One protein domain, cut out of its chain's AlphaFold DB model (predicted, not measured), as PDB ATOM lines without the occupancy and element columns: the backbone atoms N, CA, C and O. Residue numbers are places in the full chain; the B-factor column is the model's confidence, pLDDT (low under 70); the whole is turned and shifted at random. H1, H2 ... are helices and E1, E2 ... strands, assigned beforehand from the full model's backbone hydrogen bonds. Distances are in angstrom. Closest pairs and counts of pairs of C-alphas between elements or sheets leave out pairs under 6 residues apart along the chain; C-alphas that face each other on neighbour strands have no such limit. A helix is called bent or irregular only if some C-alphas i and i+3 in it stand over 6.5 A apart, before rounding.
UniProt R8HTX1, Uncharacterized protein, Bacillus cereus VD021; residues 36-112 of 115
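What this domain is: This is residues 36 to 112 of the 115 residues of an uncharacterized protein of Bacillus cereus VD021 (UniProt R8HTX1). The model is a long, thin rod, much like a dumbbell with unequal ends: the long helix H2 is the shaft, a helical head made with H1 sits at the first end of H2, and a small hairpin of the strands E1 and E2 sits beyond its last end. H1 packs at a steep angle on the first part of H2, and residues 83 to 93 of H2 stand free as a bare neck between head and hairpin. The printed part has 77 residues, with two named helices and two named strands in the order H1, H2, E1, E2; the one sheet, E1 - E2, is antiparallel, and the class is mostly helix. The whole is extended, with a radius of gyration of the C-alphas of 20.9 A and spans of 67 by 21 by 20 A.

How they stand to each other: Begin at the sheet, where E1, residues 98 to 101, and E2, residues 107 to 110, form a hairpin of antiparallel neighbours with 139 degrees between their directions. Look at N 108 and O 100, 2.8 A apart, and at N 100 and O 108, 2.9 A apart, both within hydrogen-bond range. C-alphas 101 and 107 face each other at 4.7 A. Going back along the chain, a tight link of four residues joins E1 to H2, residues 70 to 93, which is apart from E2. At the far end of the rod, H1, residues 47 to 62, touches H2, which meets it with residues 74 to 79 alone; the closest C-alphas are those of Leu 49 and Leu 78, 6.9 A apart. The two helices run opposite ways at a steep tilt of 51 degrees. H1 is apart from E1 and from E2. In H2 every O i to N i+4 pair is within hydrogen-bond range; in H1 10 of 12 are.

Where its parts are: Find C-alpha 98 at (35.112, 11.421, 22.281), where E1 begins; E2 ends at C-alpha 110, at (29.341, 11.741, 21.912). The strands measure 9.7 A and 9.9 A. H2 runs 34.7 A from C-alpha 70 at (37.966, 22.823, 63.762) to C-alpha 93. H1 runs 23.5 A from Lys 47 to Arg 62 and is irregular, but only just: C-alphas 48 and 51 are 6.7 A apart.

The domain as a whole: The two C-alphas farthest apart are those of Asp 37 and Glu 103, at 66.9 A. The printed part, residues 36 to 112, has no cut. The link from H1 to H2 is short, the one from E1 to E2 is tight, and no link is long. The mean pLDDT of the printed part is 89.1; look for values under 70 at residues 95 to 102 and 106 to 112.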
ATOM      1  N   SER A  36      39.889  23.256  73.332       94.94
ATOM      2  CA  SER A  36      39.937  21.941  72.662       94.94
ATOM      3  C   SER A  36      39.223  20.827  73.452       94.94
ATOM      4  O   SER A  36      39.386  19.639  73.184       94.94
ATOM      5  N   ASP A  37      38.397  21.198  74.432       94.56
ATOM      6  CA  ASP A  37      37.709  20.304  75.371       94.56
ATOM      7  C   ASP A  37      36.495  19.557  74.780       94.56
ATOM      8  O   ASP A  37      36.003  18.591  75.371       94.56
ATOM      9  N   LYS A  38      35.988  19.980  73.615       94.62
ATOM     10  CA  LYS A  38      34.730  19.492  73.010       94.62
ATOM     11  C   LYS A  38      34.920  18.893  71.620       94.62
ATOM     12  O   LYS A  38      33.998  18.900  70.806       94.62
ATOM     13  N   ILE A  39      36.089  18.323  71.353       97.00
ATOM     14  CA  ILE A  39      36.364  17.678  70.071       97.00
ATOM     15  C   ILE A  39      35.660  16.321  70.021       97.00
ATOM     16  O   ILE A  39      36.064  15.346  70.655       97.00
ATOM     17  N   ARG A  40      34.547  16.271  69.285       96.62
ATOM     18  CA  ARG A  40      33.738  15.064  69.081       96.62
ATOM     19  C   ARG A  40      33.203  15.038  67.661       96.62
ATOM     20  O   ARG A  40      32.889  16.082  67.099       96.62
ATOM     21  N   ALA A  41      33.046  13.836  67.110       97.12
ATOM     22  CA  ALA A  41      32.426  13.665  65.803       97.12
ATOM     23  C   ALA A  41      30.999  14.254  65.815       97.12
ATOM     24  O   ALA A  41      30.200  13.866  66.680       97.12
ATOM     25  N   PRO A  42      30.658  15.160  64.882       97.19
ATOM     26  CA  PRO A  42      29.345  15.789  64.862       97.19
ATOM     27  C   PRO A  42      28.240  14.781  64.519       97.19
ATOM     28  O   PRO A  42      28.479  13.733  63.914       97.19
ATOM     29  N   SER A  43      27.003  15.089  64.918       97.19
ATOM     30  CA  SER A  43      25.851  14.190  64.749       97.19
ATOM     31  C   SER A  43      25.580  13.846  63.285       97.19
ATOM     32  O   SER A  43      25.259  12.695  62.995       97.19
ATOM     33  N   TYR A  44      25.780  14.806  62.382       97.00
ATOM     34  CA  TYR A  44      25.587  14.648  60.943       97.00
ATOM     35  C   TYR A  44      26.681  13.808  60.262       97.00
ATOM     36  O   TYR A  44      26.500  13.410  59.114       97.00
ATOM     37  N   LEU A  45      27.816  13.534  60.924       97.88
ATOM     38  CA  LEU A  45      28.892  12.752  60.316       97.88
ATOM     39  C   LEU A  45      28.435  11.290  60.137       97.88
ATOM     40  O   LEU A  45      28.054  10.647  61.136       97.88
ATOM     41  N   PRO A  46      28.504  10.744  58.903       97.31
ATOM     42  CA  PRO A  46      28.210   9.343  58.626       97.31
ATOM     43  C   PRO A  46      28.968   8.393  59.561       97.31
ATOM     44  O   PRO A  46      30.116   8.643  59.933       97.31
ATOM     45  N   LYS A  47      28.307   7.311  59.994       97.31
ATOM     46  CA  LYS A  47      28.831   6.403  61.035       97.31
ATOM     47  C   LYS A  47      30.168   5.766  60.651       97.31
ATOM     48  O   LYS A  47      31.029   5.618  61.514       97.31
ATOM     49  N   ASP A  48      30.336   5.434  59.379       97.06
ATOM     50  CA  ASP A  48      31.555   4.870  58.797       97.06
ATOM     51  C   ASP A  48      32.757   5.824  58.896       97.06
ATOM     52  O   ASP A  48      33.872   5.379  59.155       97.06
ATOM     53  N   LEU A  49      32.530   7.140  58.814       98.12
ATOM     54  CA  LEU A  49      33.587   8.156  58.901       98.12
ATOM     55  C   LEU A  49      33.999   8.508  60.341       98.12
ATOM     56  O   LEU A  49      35.010   9.179  60.552       98.12
ATOM     57  N   ARG A  50      33.256   8.062  61.363       97.81
ATOM     58  CA  ARG A  50      33.533   8.422  62.771       97.81
ATOM     59  C   ARG A  50      34.857   7.864  63.282       97.81
ATOM     60  O   ARG A  50      35.495   8.493  64.124       97.81
ATOM     61  N   ARG A  51      35.272   6.695  62.783       97.94
ATOM     62  CA  ARG A  51      36.562   6.088  63.141       97.94
ATOM     63  C   ARG A  51      37.724   6.933  62.626       97.94
ATOM     64  O   ARG A  51      38.651   7.208  63.385       97.94
ATOM     65  N   ASP A  52      37.634   7.375  61.376       98.00
ATOM     66  CA  ASP A  52      38.634   8.236  60.748       98.00
ATOM     67  C   ASP A  52      38.688   9.607  61.411       98.00
ATOM     68  O   ASP A  52      39.778  10.095  61.706       98.00
ATOM     69  N   PHE A  53      37.521  10.185  61.717       98.56
ATOM     70  CA  PHE A  53      37.435  11.427  62.480       98.56
ATOM     71  C   PHE A  53      38.205  11.310  63.786       98.56
ATOM     72  O   PHE A  53      39.077  12.135  64.035       98.56
ATOM     73  N   LYS A  54      37.929  10.266  64.579       98.12
ATOM     74  CA  LYS A  54      38.596  10.060  65.864       98.12
ATOM     75  C   LYS A  54      40.109   9.915  65.698       98.12
ATOM     76  O   LYS A  54      40.863  10.572  66.402       98.12
ATOM     77  N   LYS A  55      40.555   9.082  64.755       98.38
ATOM     78  CA  LYS A  55      41.987   8.858  64.516       98.38
ATOM     79  C   LYS A  55      42.712  10.168  64.201       98.38
ATOM     80  O   LYS A  55      43.735  10.459  64.811       98.38
ATOM     81  N   ILE A  56      42.171  10.951  63.269       98.12
ATOM     82  CA  ILE A  56      42.786  12.214  62.856       98.12
ATOM     83  C   ILE A  56      42.699  13.237  63.990       98.12
ATOM     84  O   ILE A  56      43.699  13.873  64.301       98.12
ATOM     85  N   SER A  57      41.543  13.371  64.649       97.81
ATOM     86  CA  SER A  57      41.393  14.320  65.752       97.81
ATOM     87  C   SER A  57      42.353  14.025  66.901       97.81
ATOM     88  O   SER A  57      42.950  14.953  67.431       97.81
ATOM     89  N   ASP A  58      42.551  12.752  67.252       97.75
ATOM     90  CA  ASP A  58      43.473  12.352  68.320       97.75
ATOM     91  C   ASP A  58      44.924  12.756  67.980       97.75
ATOM     92  O   ASP A  58      45.649  13.268  68.837       97.75
ATOM     93  N   GLU A  59      45.346  12.598  66.719       97.88
ATOM     94  CA  GLU A  59      46.668  13.039  66.254       97.88
ATOM     95  C   GLU A  59      46.813  14.568  66.252       97.88
ATOM     96  O   GLU A  59      47.850  15.073  66.687       97.88
ATOM     97  N   LEU A  60      45.783  15.305  65.818       97.25
ATOM     98  CA  LEU A  60      45.794  16.772  65.785       97.25
ATOM     99  C   LEU A  60      45.755  17.391  67.194       97.25
ATOM    100  O   LEU A  60      46.419  18.400  67.443       97.25
ATOM    101  N   ILE A  61      45.023  16.775  68.129       96.19
ATOM    102  CA  ILE A  61      45.018  17.151  69.551       96.19
ATOM    103  C   ILE A  61      46.409  16.942  70.151       96.19
ATOM    104  O   ILE A  61      46.903  17.817  70.858       96.19
ATOM    105  N   ARG A  62      47.064  15.812  69.846       96.06
ATOM    106  CA  ARG A  62      48.399  15.484  70.376       96.06
ATOM    107  C   ARG A  62      49.458  16.535  70.028       96.06
ATOM    108  O   ARG A  62      50.398  16.707  70.795       96.06
ATOM    109  N   ILE A  63      49.325  17.201  68.885       95.75
ATOM    110  CA  ILE A  63      50.246  18.260  68.439       95.75
ATOM    111  C   ILE A  63      49.703  19.677  68.693       95.75
ATOM    112  O   ILE A  63      50.274  20.638  68.190       95.75
ATOM    113  N   GLU A  64      48.622  19.803  69.468       93.56
ATOM    114  CA  GLU A  64      48.016  21.071  69.904       93.56
ATOM    115  C   GLU A  64      47.544  22.002  68.765       93.56
ATOM    116  O   GLU A  64      47.500  23.220  68.939       93.56
ATOM    117  N   ILE A  65      47.149  21.451  67.606       94.94
ATOM    118  CA  ILE A  65      46.653  22.256  66.467       94.94
ATOM    119  C   ILE A  65      45.144  22.166  66.238       94.94
ATOM    120  O   ILE A  65      44.637  22.818  65.332       94.94
ATOM    121  N   MET A  66      44.430  21.359  67.028       95.81
ATOM    122  CA  MET A  66      42.977  21.226  66.930       95.81
ATOM    123  C   MET A  66      42.271  21.934  68.080       95.81
ATOM    124  O   MET A  66      42.558  21.686  69.253       95.81
ATOM    125  N   ALA A  67      41.285  22.749  67.733       96.62
ATOM    126  CA  ALA A  67      40.358  23.392  68.645       96.62
ATOM    127  C   ALA A  67      38.915  22.930  68.392       96.62
ATOM    128  O   ALA A  67      38.588  22.271  67.404       96.62
ATOM    129  N   ASN A  68      38.009  23.341  69.278       96.62
ATOM    130  CA  ASN A  68      36.572  23.087  69.160       96.62
ATOM    131  C   ASN A  68      35.982  23.621  67.843       96.62
ATOM    132  O   ASN A  68      35.030  23.046  67.322       96.62
ATOM    133  N   LEU A  69      36.543  24.711  67.308       95.56
ATOM    134  CA  LEU A  69      36.112  25.318  66.046       95.56
ATOM    135  C   LEU A  69      36.407  24.417  64.832       95.56
ATOM    136  O   LEU A  69      35.642  24.415  63.871       95.56
ATOM    137  N   ASP A  70      37.471  23.615  64.897       97.00
ATOM    138  CA  ASP A  70      37.966  22.823  63.762       97.00
ATOM    139  C   ASP A  70      37.183  21.521  63.549       97.00
ATOM    140  O   ASP A  70      37.352  20.841  62.533       97.00
ATOM    141  N   VAL A  71      36.293  21.168  64.484       98.06
ATOM    142  CA  VAL A  71      35.450  19.962  64.419       98.06
ATOM    143  C   VAL A  71      34.670  19.902  63.105       98.06
ATOM    144  O   VAL A  71      34.649  18.865  62.440       98.06
ATOM    145  N   ASP A  72      34.052  21.018  62.719       97.69
ATOM    146  CA  ASP A  72      33.238  21.098  61.507       97.69
ATOM    147  C   ASP A  72      34.106  21.008  60.242       97.69
ATOM    148  O   ASP A  72      33.747  20.326  59.283       97.69
ATOM    149  N   ALA A  73      35.297  21.613  60.267       97.81
ATOM    150  CA  ALA A  73      36.247  21.563  59.160       97.81
ATOM    151  C   ALA A  73      36.741  20.132  58.896       97.81
ATOM    152  O   ALA A  73      36.706  19.667  57.753       97.81
ATOM    153  N   LEU A  74      37.127  19.398  59.948       98.25
ATOM    154  CA  LEU A  74      37.549  18.001  59.822       98.25
ATOM    155  C   LEU A  74      36.404  17.110  59.317       98.25
ATOM    156  O   LEU A  74      36.609  16.262  58.448       98.25
ATOM    157  N   ALA A  75      35.188  17.313  59.828       98.38
ATOM    158  CA  ALA A  75      34.023  16.550  59.394       98.38
ATOM    159  C   ALA A  75      33.691  16.794  57.914       98.38
ATOM    160  O   ALA A  75      33.506  15.831  57.165       98.38
ATOM    161  N   ARG A  76      33.682  18.059  57.469       98.19
ATOM    162  CA  ARG A  76      33.474  18.412  56.056       98.19
ATOM    163  C   ARG A  76      34.563  17.835  55.162       98.19
ATOM    164  O   ARG A  76      34.238  17.280  54.121       98.19
ATOM    165  N   TYR A  77      35.826  17.898  55.581       98.31
ATOM    166  CA  TYR A  77      36.930  17.289  54.838       98.31
ATOM    167  C   TYR A  77      36.712  15.787  54.613       98.31
ATOM    168  O   TYR A  77      36.861  15.309  53.490       98.31
ATOM    169  N   LEU A  78      36.317  15.042  55.651       98.50
ATOM    170  CA  LEU A  78      36.074  13.602  55.533       98.50
ATOM    171  C   LEU A  78      34.917  13.276  54.586       98.50
ATOM    172  O   LEU A  78      35.028  12.341  53.793       98.50
ATOM    173  N   ILE A  79      33.832  14.051  54.655       98.38
ATOM    174  CA  ILE A  79      32.687  13.907  53.748       98.38
ATOM    175  C   ILE A  79      33.129  14.195  52.309       98.38
ATOM    176  O   ILE A  79      32.943  13.349  51.438       98.38
ATOM    177  N   SER A  80      33.794  15.325  52.067       98.31
ATOM    178  CA  SER A  80      34.282  15.695  50.735       98.31
ATOM    179  C   SER A  80      35.267  14.676  50.174       98.31
ATOM    180  O   SER A  80      35.193  14.337  49.000       98.31
ATOM    181  N   ARG A  81      36.165  14.137  51.007       98.19
ATOM    182  CA  ARG A  81      37.101  13.080  50.606       98.19
ATOM    183  C   ARG A  81      36.362  11.820  50.163       98.19
ATOM    184  O   ARG A  81      36.731  11.230  49.153       98.19
ATOM    185  N   LYS A  82      35.329  11.413  50.904       97.69
ATOM    186  CA  LYS A  82      34.504  10.249  50.560       97.69
ATOM    187  C   LYS A  82      33.774  10.456  49.231       97.69
ATOM    188  O   LYS A  82      33.839   9.583  48.369       97.69
ATOM    189  N   GLU A  83      33.125  11.604  49.054       97.38
ATOM    190  CA  GLU A  83      32.414  11.923  47.810       97.38
ATOM    191  C   GLU A  83      33.372  12.049  46.622       97.38
ATOM    192  O   GLU A  83      33.068  11.561  45.537       97.38
ATOM    193  N   TRP A  84      34.561  12.621  46.828       97.88
ATOM    194  CA  TRP A  84      35.598  12.702  45.800       97.88
ATOM    195  C   TRP A  84      36.044  11.323  45.314       97.88
ATOM    196  O   TRP A  84      36.125  11.104  44.107       97.88
ATOM    197  N   ILE A  85      36.323  10.394  46.235       97.06
ATOM    198  CA  ILE A  85      36.724   9.024  45.883       97.06
ATOM    199  C   ILE A  85      35.613   8.356  45.073       97.06
ATOM    200  O   ILE A  85      35.870   7.870  43.976       97.06
ATOM    201  N   LYS A  86      34.370   8.430  45.557       96.31
ATOM    202  CA  LYS A  86      33.204   7.869  44.867       96.31
ATOM    203  C   LYS A  86      33.028   8.452  43.461       96.31
ATOM    204  O   LYS A  86      32.794   7.712  42.513       96.31
ATOM    205  N   LEU A  87      33.145   9.772  43.314       96.44
ATOM    206  CA  LEU A  87      33.048  10.434  42.015       96.44
ATOM    207  C   LEU A  87      34.197  10.020  41.088       96.44
ATOM    208  O   LEU A  87      33.969   9.789  39.907       96.44
ATOM    209  N   SER A  88      35.412   9.899  41.621       94.31
ATOM    210  CA  SER A  88      36.593   9.483  40.858       94.31
ATOM    211  C   SER A  88      36.451   8.055  40.330       94.31
ATOM    212  O   SER A  88      36.792   7.794  39.181       94.31
ATOM    213  N   GLU A  89      35.908   7.142  41.138       93.31
ATOM    214  CA  GLU A  89      35.610   5.766  40.722       93.31
ATOM    215  C   GLU A  89      34.568   5.736  39.599       93.31
ATOM    216  O   GLU A  89      34.779   5.078  38.581       93.31
ATOM    217  N   VAL A  90      33.484   6.507  39.740       92.00
ATOM    218  CA  VAL A  90      32.448   6.625  38.703       92.00
ATOM    219  C   VAL A  90      33.031   7.194  37.410       92.00
ATOM    220  O   VAL A  90      32.856   6.593  36.354       92.00
ATOM    221  N   LEU A  91      33.774   8.300  37.479       89.50
ATOM    222  CA  LEU A  91      34.416   8.911  36.311       89.50
ATOM    223  C   LEU A  91      35.417   7.966  35.644       89.50
ATOM    224  O   LEU A  91      35.489   7.931  34.423       89.50
ATOM    225  N   SER A  92      36.157   7.176  36.424       86.00
ATOM    226  CA  SER A  92      37.079   6.176  35.881       86.00
ATOM    227  C   SER A  92      36.362   4.996  35.221       86.00
ATOM    228  O   SER A  92      36.961   4.331  34.380       86.00
ATOM    229  N   SER A  93      35.124   4.700  35.628       87.06
ATOM    230  CA  SER A  93      34.290   3.645  35.034       87.06
ATOM    231  C   SER A  93      33.507   4.109  33.802       87.06
ATOM    232  O   SER A  93      33.067   3.282  33.005       87.06
ATOM    233  N   MET A  94      33.329   5.424  33.643       81.12
ATOM    234  CA  MET A  94      32.705   6.014  32.464       81.12
ATOM    235  C   MET A  94      33.677   5.965  31.281       81.12
ATOM    236  O   MET A  94      34.862   6.266  31.413       81.12
ATOM    237  N   SER A  95      33.165   5.591  30.108       65.88
ATOM    238  CA  SER A  95      33.921   5.613  28.853       65.88
ATOM    239  C   SER A  95      34.431   7.035  28.554       65.88
ATOM    240  O   SER A  95      33.704   7.996  28.828       65.88
ATOM    241  N   PRO A  96      35.636   7.208  27.969       67.44
ATOM    242  CA  PRO A  96      36.117   8.520  27.551       67.44
ATOM    243  C   PRO A  96      35.105   9.194  26.622       67.44
ATOM    244  O   PRO A  96      34.575   8.573  25.703       67.44
ATOM    245  N   ILE A  97      34.851  10.474  26.869       64.25
ATOM    246  CA  ILE A  97      34.071  11.321  25.975       64.25
ATOM    247  C   ILE A  97      34.923  11.562  24.722       64.25
ATOM    248  O   ILE A  97      35.991  12.170  24.819       64.25
ATOM    249  N   GLU A  98      34.475  11.093  23.559       63.16
ATOM    250  CA  GLU A  98      35.112  11.421  22.281       63.16
ATOM    251  C   GLU A  98      34.481  12.709  21.731       63.16
ATOM    252  O   GLU A  98      33.260  12.822  21.593       63.16
ATOM    253  N   VAL A  99      35.325  13.706  21.451       63.09
ATOM    254  CA  VAL A  99      34.928  14.886  20.676       63.09
ATOM    255  C   VAL A  99      35.111  14.522  19.212       63.09
ATOM    256  O   VAL A  99      36.234  14.266  18.778       63.09
ATOM    257  N   VAL A 100      34.013  14.476  18.468       68.38
ATOM    258  CA  VAL A 100      34.006  14.140  17.042       68.38
ATOM    259  C   VAL A 100      33.513  15.359  16.268       68.38
ATOM    260  O   VAL A 100      32.586  16.041  16.706       68.38
ATOM    261  N   GLU A 101      34.140  15.675  15.135       67.06
ATOM    262  CA  GLU A 101      33.646  16.725  14.238       67.06
ATOM    263  C   GLU A 101      32.340  16.259  13.580       67.06
ATOM    264  O   GLU A 101      32.265  15.152  13.044       67.06
ATOM    265  N   ASN A 102      31.292  17.086  13.641       69.94
ATOM    266  CA  ASN A 102      30.059  16.818  12.905       69.94
ATOM    267  C   ASN A 102      30.247  17.073  11.400       69.94
ATOM    268  O   ASN A 102      31.261  17.610  10.961       69.94
ATOM    269  N   GLU A 103      29.235  16.748  10.594       74.69
ATOM    270  CA  GLU A 103      29.249  16.945   9.132       74.69
ATOM    271  C   GLU A 103      29.488  18.407   8.691       74.69
ATOM    272  O   GLU A 103      29.734  18.669   7.515       74.69
ATOM    273  N   LYS A 104      29.428  19.370   9.622       74.81
ATOM    274  CA  LYS A 104      29.695  20.799   9.403       74.81
ATOM    275  C   LYS A 104      31.068  21.249   9.927       74.81
ATOM    276  O   LYS A 104      31.366  22.439   9.860       74.81
ATOM    277  N   GLY A 105      31.894  20.330  10.428       70.50
ATOM    278  CA  GLY A 105      33.207  20.617  11.017       70.50
ATOM    279  C   GLY A 105      33.145  21.227  12.421       70.50
ATOM    280  O   GLY A 105      34.130  21.792  12.888       70.50
ATOM    281  N   GLU A 106      31.999  21.158  13.103       67.81
ATOM    282  CA  GLU A 106      31.846  21.684  14.460       67.81
ATOM    283  C   GLU A 106      32.064  20.569  15.497       67.81
ATOM    284  O   GLU A 106      31.580  19.443  15.316       67.81
ATOM    285  N   PRO A 107      32.753  20.858  16.614       63.78
ATOM    286  CA  PRO A 107      33.010  19.863  17.647       63.78
ATOM    287  C   PRO A 107      31.699  19.416  18.302       63.78
ATOM    288  O   PRO A 107      30.964  20.228  18.866       63.78
ATOM    289  N   THR A 108      31.414  18.114  18.249       62.16
ATOM    290  CA  THR A 108      30.232  17.495  18.862       62.16
ATOM    291  C   THR A 108      30.654  16.411  19.852       62.16
ATOM    292  O   THR A 108      31.603  15.664  19.627       62.16
ATOM    293  N   VAL A 109      29.967  16.356  20.993       63.56
ATOM    294  CA  VAL A 109      30.287  15.465  22.115       63.56
ATOM    295  C   VAL A 109      29.436  14.202  22.018       63.56
ATOM    296  O   VAL A 109      28.211  14.308  22.043       63.56
ATOM    297  N   ILE A 110      30.061  13.023  21.941       60.91
ATOM    298  CA  ILE A 110      29.341  11.741  21.912       60.91
ATOM    299  C   ILE A 110      29.793  10.886  23.101       60.91
ATOM    300  O   ILE A 110      30.975  10.577  23.253       60.91
ATOM    301  N   SER A 111      28.857  10.507  23.972       57.59
ATOM    302  CA  SER A 111      29.104   9.499  25.005       57.59
ATOM    303  C   SER A 111      29.001   8.112  24.376       57.59
ATOM    304  O   SER A 111      27.934   7.762  23.872       57.59
ATOM    305  N   LYS A 112      30.071   7.308  24.414       56.34
ATOM    306  CA  LYS A 112      29.975   5.877  24.085       56.34
ATOM    307  C   LYS A 112      29.097   5.193  25.137       56.34
ATOM    308  O   LYS A 112      29.557   4.963  26.257       56.34
TER     309      LYS A 112